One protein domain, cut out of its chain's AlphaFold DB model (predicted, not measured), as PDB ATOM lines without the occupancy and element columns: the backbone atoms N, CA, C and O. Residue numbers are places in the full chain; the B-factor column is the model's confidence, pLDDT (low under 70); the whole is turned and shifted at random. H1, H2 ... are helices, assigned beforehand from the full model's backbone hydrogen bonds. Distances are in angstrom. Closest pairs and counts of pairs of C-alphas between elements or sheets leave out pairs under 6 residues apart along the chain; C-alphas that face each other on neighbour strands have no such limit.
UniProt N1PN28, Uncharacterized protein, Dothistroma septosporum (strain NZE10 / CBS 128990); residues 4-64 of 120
ATOM      1  N   GLY A   4     -12.504  19.699  59.285       52.22
ATOM      2  CA  GLY A   4     -11.674  20.627  58.500       52.22
ATOM      3  C   GLY A   4     -10.503  19.945  57.780       52.22
ATOM      4  O   GLY A   4     -10.103  20.384  56.707       52.22
ATOM      5  N   ARG A   5     -10.012  18.815  58.313       54.81
ATOM      6  CA  ARG A   5      -8.931  18.029  57.694       54.81
ATOM      7  C   ARG A   5      -9.328  17.369  56.371       54.81
ATOM      8  O   ARG A   5      -8.454  17.188  55.537       54.81
ATOM      9  N   ARG A   6     -10.610  17.042  56.158       62.25
ATOM     10  CA  ARG A   6     -11.058  16.360  54.926       62.25
ATOM     11  C   ARG A   6     -11.079  17.265  53.703       62.25
ATOM     12  O   ARG A   6     -10.772  16.804  52.615       62.25
ATOM     13  N   VAL A   7     -11.427  18.538  53.881       62.94
ATOM     14  CA  VAL A   7     -11.403  19.503  52.773       62.94
ATOM     15  C   VAL A   7      -9.958  19.832  52.414       62.94
ATOM     16  O   VAL A   7      -9.599  19.787  51.247       62.94
ATOM     17  N   ALA A   8      -9.101  20.051  53.417       66.12
ATOM     18  CA  ALA A   8      -7.680  20.311  53.195       66.12
ATOM     19  C   ALA A   8      -6.948  19.148  52.496       66.12
ATOM     20  O   ALA A   8      -6.026  19.397  51.733       66.12
ATOM     21  N   SER A   9      -7.363  17.894  52.716       74.50
ATOM     22  CA  SER A   9      -6.793  16.728  52.020       74.50
ATOM     23  C   SER A   9      -7.251  16.562  50.568       74.50
ATOM     24  O   SER A   9      -6.715  15.708  49.874       74.50
ATOM     25  N   MET A  10      -8.268  17.311  50.131       72.62
ATOM     26  CA  MET A  10      -8.778  17.278  48.755       72.62
ATOM     27  C   MET A  10      -8.181  18.380  47.874       72.62
ATOM     28  O   MET A  10      -8.432  18.380  46.674       72.62
ATOM     29  N   LEU A  11      -7.420  19.308  48.462       79.06
ATOM     30  CA  LEU A  11      -6.771  20.386  47.726       79.06
ATOM     31  C   LEU A  11      -5.499  19.857  47.060       79.06
ATOM     32  O   LEU A  11      -4.649  19.265  47.730       79.06
ATOM     33  N   THR A  12      -5.372  20.069  45.755       81.06
ATOM     34  CA  THR A  12      -4.200  19.665  44.965       81.06
ATOM     35  C   THR A  12      -3.091  20.712  45.030       81.06
ATOM     36  O   THR A  12      -1.934  20.406  44.743       81.06
ATOM     37  N   GLY A  13      -3.419  21.936  45.463       80.12
ATOM     38  CA  GLY A  13      -2.513  23.081  45.482       80.12
ATOM     39  C   GLY A  13      -2.487  23.844  44.157       80.12
ATOM     40  O   GLY A  13      -1.895  24.926  44.101       80.12
ATOM     41  N   ASP A  14      -3.148  23.332  43.113       88.44
ATOM     42  CA  ASP A  14      -3.463  24.120  41.930       88.44
ATOM     43  C   ASP A  14      -4.721  24.950  42.185       88.44
ATOM     44  O   ASP A  14      -5.819  24.447  42.417       88.44
ATOM     45  N   ARG A  15      -4.561  26.267  42.087       84.25
ATOM     46  CA  ARG A  15      -5.619  27.235  42.353       84.25
ATOM     47  C   ARG A  15      -6.822  27.059  41.426       84.25
ATOM     48  O   ARG A  15      -7.937  27.358  41.850       84.25
ATOM     49  N   ILE A  16      -6.615  26.637  40.176       86.19
ATOM     50  CA  ILE A  16      -7.711  26.474  39.214       86.19
ATOM     51  C   ILE A  16      -8.544  25.251  39.595       86.19
ATOM     52  O   ILE A  16      -9.750  25.390  39.816       86.19
ATOM     53  N   GLU A  17      -7.908  24.093  39.744       83.12
ATOM     54  CA  GLU A  17      -8.564  22.852  40.170       83.12
ATOM     55  C   GLU A  17      -9.245  22.990  41.536       83.12
ATOM     56  O   GLU A  17     -10.426  22.665  41.672       83.12
ATOM     57  N   ASP A  18      -8.554  23.566  42.521       86.62
ATOM     58  CA  ASP A  18      -9.089  23.774  43.868       86.62
ATOM     59  C   ASP A  18     -10.314  24.699  43.854       86.62
ATOM     60  O   ASP A  18     -11.290  24.474  44.576       86.62
ATOM     61  N   SER A  19     -10.305  25.735  43.006       85.06
ATOM     62  CA  SER A  19     -11.454  26.632  42.853       85.06
ATOM     63  C   SER A  19     -12.651  25.938  42.205       85.06
ATOM     64  O   SER A  19     -13.781  26.139  42.651       85.06
ATOM     65  N   ALA A  20     -12.417  25.083  41.205       85.69
ATOM     66  CA  ALA A  20     -13.465  24.317  40.546       85.69
ATOM     67  C   ALA A  20     -14.095  23.303  41.510       85.69
ATOM     68  O   ALA A  20     -15.321  23.209  41.596       85.69
ATOM     69  N   LEU A  21     -13.267  22.619  42.304       87.25
ATOM     70  CA  LEU A  21     -13.721  21.705  43.349       87.25
ATOM     71  C   LEU A  21     -14.558  22.432  44.409       87.25
ATOM     72  O   LEU A  21     -15.632  21.965  44.792       87.25
ATOM     73  N   LEU A  22     -14.098  23.596  44.875       87.31
ATOM     74  CA  LEU A  22     -14.836  24.398  45.848       87.31
ATOM     75  C   LEU A  22     -16.194  24.849  45.290       87.31
ATOM     76  O   LEU A  22     -17.202  24.798  45.996       87.31
ATOM     77  N   GLN A  23     -16.228  25.271  44.026       86.88
ATOM     78  CA  GLN A  23     -17.445  25.690  43.332       86.88
ATOM     79  C   GLN A  23     -18.470  24.548  43.249       86.88
ATOM     80  O   GLN A  23     -19.663  24.762  43.492       86.88
ATOM     81  N   ASP A  24     -18.011  23.337  42.935       88.25
ATOM     82  CA  ASP A  24     -18.851  22.144  42.865       88.25
ATOM     83  C   ASP A  24     -19.423  21.782  44.245       88.25
ATOM     84  O   ASP A  24     -20.641  21.677  44.411       88.25
ATOM     85  N   LEU A  25     -18.577  21.735  45.278       88.88
ATOM     86  CA  LEU A  25     -19.005  21.474  46.658       88.88
ATOM     87  C   LEU A  25     -20.041  22.493  47.150       88.88
ATOM     88  O   LEU A  25     -21.054  22.121  47.748       88.88
ATOM     89  N   LEU A  26     -19.823  23.784  46.885       88.88
ATOM     90  CA  LEU A  26     -20.781  24.834  47.235       88.88
ATOM     91  C   LEU A  26     -22.114  24.652  46.497       88.88
ATOM     92  O   LEU A  26     -23.175  24.862  47.088       88.88
ATOM     93  N   SER A  27     -22.079  24.216  45.240       87.81
ATOM     94  CA  SER A  27     -23.285  23.949  44.450       87.81
ATOM     95  C   SER A  27     -24.085  22.771  45.013       87.81
ATOM     96  O   SER A  27     -25.306  22.876  45.161       87.81
ATOM     97  N   GLN A  28     -23.411  21.693  45.418       88.88
ATOM     98  CA  GLN A  28     -24.042  20.544  46.076       88.88
ATOM     99  C   GLN A  28     -24.669  20.932  47.424       88.88
ATOM    100  O   GLN A  28     -25.817  20.580  47.702       88.88
ATOM    101  N   ILE A  29     -23.964  21.723  48.243       87.81
ATOM    102  CA  ILE A  29     -24.497  22.228  49.521       87.81
ATOM    103  C   ILE A  29     -25.728  23.105  49.282       87.81
ATOM    104  O   ILE A  29     -26.719  22.974  49.999       87.81
ATOM    105  N   HIS A  30     -25.692  23.981  48.277       88.25
ATOM    106  CA  HIS A  30     -26.831  24.822  47.920       88.25
ATOM    107  C   HIS A  30     -28.047  23.991  47.479       88.25
ATOM    108  O   HIS A  30     -29.180  24.315  47.837       88.25
ATOM    109  N   HIS A  31     -27.835  22.909  46.727       87.56
ATOM    110  CA  HIS A  31     -28.910  21.996  46.341       87.56
ATOM    111  C   HIS A  31     -29.541  21.320  47.568       87.56
ATOM    112  O   HIS A  31     -30.747  21.455  47.782       87.56
ATOM    113  N   LEU A  32     -28.721  20.732  48.444       89.06
ATOM    114  CA  LEU A  32     -29.176  20.122  49.699       89.06
ATOM    115  C   LEU A  32     -29.893  21.124  50.616       89.06
ATOM    116  O   LEU A  32     -30.893  20.781  51.245       89.06
ATOM    117  N   GLN A  33     -29.429  22.377  50.662       86.94
ATOM    118  CA  GLN A  33     -30.091  23.459  51.396       86.94
ATOM    119  C   GLN A  33     -31.526  23.703  50.929       86.94
ATOM    120  O   GLN A  33     -32.401  23.987  51.752       86.94
ATOM    121  N   ASN A  34     -31.774  23.598  49.625       85.69
ATOM    122  CA  ASN A  34     -33.094  23.826  49.049       85.69
ATOM    123  C   ASN A  34     -34.034  22.633  49.238       85.69
ATOM    124  O   ASN A  34     -35.227  22.853  49.458       85.69
ATOM    125  N   GLU A  35     -33.513  21.405  49.201       89.12
ATOM    126  CA  GLU A  35     -34.296  20.191  49.454       89.12
ATOM    127  C   GLU A  35     -34.645  20.030  50.938       89.12
ATOM    128  O   GLU A  35     -35.780  19.718  51.292       89.12
ATOM    129  N   GLN A  36     -33.689  20.295  51.830       87.69
ATOM    130  CA  GLN A  36     -33.800  20.001  53.260       87.69
ATOM    131  C   GLN A  36     -33.830  21.269  54.113       87.69
ATOM    132  O   GLN A  36     -33.085  21.414  55.084       87.69
ATOM    133  N   LYS A  37     -34.733  22.197  53.783       82.44
ATOM    134  CA  LYS A  37     -34.796  23.532  54.407       82.44
ATOM    135  C   LYS A  37     -34.775  23.505  55.937       82.44
ATOM    136  O   LYS A  37     -34.127  24.361  56.528       82.44
ATOM    137  N   GLN A  38     -35.445  22.537  56.572       82.31
ATOM    138  CA  GLN A  38     -35.507  22.424  58.036       82.31
ATOM    139  C   GLN A  38     -34.143  22.147  58.682       82.31
ATOM    140  O   GLN A  38     -33.820  22.752  59.701       82.31
ATOM    141  N   LEU A  39     -33.306  21.308  58.063       79.00
ATOM    142  CA  LEU A  39     -31.972  20.980  58.581       79.00
ATOM    143  C   LEU A  39     -31.007  22.167  58.509       79.00
ATOM    144  O   LEU A  39     -30.054  22.248  59.280       79.00
ATOM    145  N   PHE A  40     -31.282  23.119  57.618       80.88
ATOM    146  CA  PHE A  40     -30.460  24.307  57.419       80.88
ATOM    147  C   PHE A  40     -31.017  25.576  58.079       80.88
ATOM    148  O   PHE A  40     -30.419  26.642  57.938       80.88
ATOM    149  N   GLN A  41     -32.115  25.486  58.841       79.00
ATOM    150  CA  GLN A  41     -32.637  26.621  59.617       79.00
ATOM    151  C   GLN A  41     -31.680  27.061  60.730       79.00
ATOM    152  O   GLN A  41     -31.597  28.248  61.032       79.00
ATOM    153  N   THR A  42     -30.936  26.120  61.311       78.81
ATOM    154  CA  THR A  42     -30.006  26.347  62.429       78.81
ATOM    155  C   THR A  42     -28.588  26.702  61.983       78.81
ATOM    156  O   THR A  42     -27.744  27.052  62.810       78.81
ATOM    157  N   VAL A  43     -28.293  26.625  60.682       80.00
ATOM    158  CA  VAL A  43     -26.947  26.873  60.159       80.00
ATOM    159  C   VAL A  43     -26.726  28.377  60.005       80.00
ATOM    160  O   VAL A  43     -27.467  29.065  59.306       80.00
ATOM    161  N   ARG A  44     -25.661  28.888  60.636       78.56
ATOM    162  CA  ARG A  44     -25.311  30.322  60.660       78.56
ATOM    163  C   ARG A  44     -25.025  30.910  59.274       78.56
ATOM    164  O   ARG A  44     -25.218  32.104  59.067       78.56
ATOM    165  N   PHE A  45     -24.559  30.088  58.336       76.75
ATOM    166  CA  PHE A  45     -24.175  30.516  56.994       76.75
ATOM    167  C   PHE A  45     -25.032  29.817  55.936       76.75
ATOM    168  O   PHE A  45     -25.188  28.595  55.946       76.75
ATOM    169  N   ARG A  46     -25.580  30.603  55.006       80.75
ATOM    170  CA  ARG A  46     -26.331  30.101  53.849       80.75
ATOM    171  C   ARG A  46     -25.467  30.202  52.606       80.75
ATOM    172  O   ARG A  46     -24.913  31.268  52.340       80.75
ATOM    173  N   VAL A  47     -25.388  29.118  51.844       83.50
ATOM    174  CA  VAL A  47     -24.787  29.152  50.514       83.50
ATOM    175  C   VAL A  47     -25.827  29.747  49.572       83.50
ATOM    176  O   VAL A  47     -27.019  29.472  49.692       83.50
ATOM    177  N   ARG A  48     -25.396  30.623  48.668       81.75
ATOM    178  CA  ARG A  48     -26.251  31.223  47.637       81.75
ATOM    179  C   ARG A  48     -25.657  30.932  46.274       81.75
ATOM    180  O   ARG A  48     -24.442  30.777  46.152       81.75
ATOM    181  N   LYS A  49     -26.504  30.898  45.247       80.44
ATOM    182  CA  LYS A  49     -26.027  30.789  43.869       80.44
ATOM    183  C   LYS A  49     -25.199  32.030  43.521       80.44
ATOM    184  O   LYS A  49     -25.568  33.154  43.870       80.44
ATOM    185  N   VAL A  50     -24.085  31.820  42.823       77.00
ATOM    186  CA  VAL A  50     -23.244  32.910  42.309       77.00
ATOM    187  C   VAL A  50     -24.104  33.854  41.461       77.00
ATOM    188  O   VAL A  50     -24.931  33.400  40.671       77.00
ATOM    189  N   ASN A  51     -23.945  35.162  41.674       76.50
ATOM    190  CA  ASN A  51     -24.679  36.238  40.993       76.50
ATOM    191  C   ASN A  51     -26.211  36.213  41.168       76.50
ATOM    192  O   ASN A  51     -26.925  36.895  40.436       76.50
ATOM    193  N   GLN A  52     -26.751  35.482  42.151       77.94
ATOM    194  CA  GLN A  52     -28.197  35.461  42.402       77.94
ATOM    195  C   GLN A  52     -28.758  36.861  42.682       77.94
ATOM    196  O   GLN A  52     -29.814  37.213  42.166       77.94
ATOM    197  N   ASN A  53     -28.033  37.672  43.459       77.62
ATOM    198  CA  ASN A  53     -28.439  39.047  43.747       77.62
ATOM    199  C   ASN A  53     -28.452  39.917  42.480       77.62
ATOM    200  O   ASN A  53     -29.330  40.764  42.344       77.62
ATOM    201  N   ASP A  54     -27.520  39.697  41.550       80.31
ATOM    202  CA  ASP A  54     -27.459  40.459  40.302       80.31
ATOM    203  C   ASP A  54     -28.578  40.058  39.346       80.31
ATOM    204  O   ASP A  54     -29.228  40.933  38.787       80.31
ATOM    205  N   ALA A  55     -28.898  38.766  39.246       78.81
ATOM    206  CA  ALA A  55     -30.070  38.307  38.502       78.81
ATOM    207  C   ALA A  55     -31.366  38.932  39.050       78.81
ATOM    208  O   ALA A  55     -32.198  39.417  38.288       78.81
ATOM    209  N   THR A  56     -31.518  38.998  40.378       79.31
ATOM    210  CA  THR A  56     -32.665  39.672  41.006       79.31
ATOM    211  C   THR A  56     -32.667  41.180  40.750       79.31
ATOM    212  O   THR A  56     -33.732  41.762  40.560       79.31
ATOM    213  N   ARG A  57     -31.500  41.837  40.739       81.31
ATOM    214  CA  ARG A  57     -31.395  43.262  40.387       81.31
ATOM    215  C   ARG A  57     -31.808  43.498  38.940       81.31
ATOM    216  O   ARG A  57     -32.621  44.382  38.707       81.31
ATOM    217  N   LEU A  58     -31.309  42.697  38.002       85.19
ATOM    218  CA  LEU A  58     -31.658  42.795  36.583       85.19
ATOM    219  C   LEU A  58     -33.162  42.636  36.365       85.19
ATOM    220  O   LEU A  58     -33.768  43.489  35.730       85.19
ATOM    221  N   GLN A  59     -33.783  41.642  36.999       82.75
ATOM    222  CA  GLN A  59     -35.230  41.440  36.915       82.75
ATOM    223  C   GLN A  59     -36.032  42.648  37.431       82.75
ATOM    224  O   GLN A  59     -37.071  42.994  36.876       82.75
ATOM    225  N   LYS A  60     -35.552  43.316  38.490       79.81
ATOM    226  CA  LYS A  60     -36.174  44.556  38.984       79.81
ATOM    227  C   LYS A  60     -36.049  45.704  37.985       79.81
ATOM    228  O   LYS A  60     -36.972  46.502  37.887       79.81
ATOM    229  N   PHE A  61     -34.927  45.790  37.270       81.56
ATOM    230  CA  PHE A  61     -34.715  46.812  36.248       81.56
ATOM    231  C   PHE A  61     -35.526  46.550  34.976       81.56
ATOM    232  O   PHE A  61     -36.070  47.495  34.420       81.56
ATOM    233  N   GLU A  62     -35.664  45.293  34.546       84.06
ATOM    234  CA  GLU A  62     -36.461  44.925  33.364       84.06
ATOM    235  C   GLU A  62     -37.935  45.325  33.497       84.06
ATOM    236  O   GLU A  62     -38.565  45.712  32.516       84.06
ATOM    237  N   GLY A  63     -38.482  45.255  34.712       75.81
ATOM    238  CA  GLY A  63     -39.859  45.645  35.009       75.81
ATOM    239  C   GLY A  63     -40.024  47.076  35.517       75.81
ATOM    240  O   GLY A  63     -41.119  47.414  35.961       75.81
ATOM    241  N   PHE A  64     -38.971  47.899  35.530       80.50
ATOM    242  CA  PHE A  64     -39.053  49.250  36.076       80.50
ATOM    243  C   PHE A  64     -39.767  50.172  35.071       80.50
ATOM    244  O   PHE A  64     -39.194  50.465  34.021       80.50
TER     245      PHE A  64
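This is residues 4 to 64 of the 120 residues of an uncharacterized protein of Dothistroma septosporum (strain NZE10 / CBS 128990) (UniProt N1PN28). One long helix, H2, makes the body; at its first end a short link leads back to the small helix H1, and at its other end a long loop folds back and leads to H3, which sticks out as a free arm with residues 51 to 64. The helices make no contact with one another. The printed part has 61 residues with three named helices, in the order H1, H2, H3, and no named strand; its class is all helix. It is only just loose, close to extended, with a radius of gyration of the C-alphas of 15.5 A, and its outline, 48 by 31 by 17 A, is only just flat.

Start at H2, residues 15 to 35, which touches no helix. Before it look for H1, residues 4 to 8: the two are apart, joined by a short link of 6 residues. After it look for H3, residues 52 to 62: H2 and H3 are apart, joined by a long link of 16 residues. H1 and H3 are apart too. In H1, H2 and H3 every O i to N i+4 pair is within hydrogen-bond range.

Find C-alpha 15 at (-5.619, 27.235, 42.353); from there H2 runs 30.4 A to C-alpha 35 at (-34.296, 20.191, 49.454). H1 begins at C-alpha 4 and covers 6.6 A to C-alpha 8. H3 runs 15.5 A from C-alpha 52 to C-alpha 62 at (-36.461, 44.925, 33.364).

The two C-alphas farthest apart, those of Ser 9 and Phe 64, are 48.5 A apart. Without residues 51 to 64, which stand free, the body spans 35 by 23 by 15 A. The printed part has no cut. Mean pLDDT of the printed part is 80.9; look for values under 70 at residues 4 to 8.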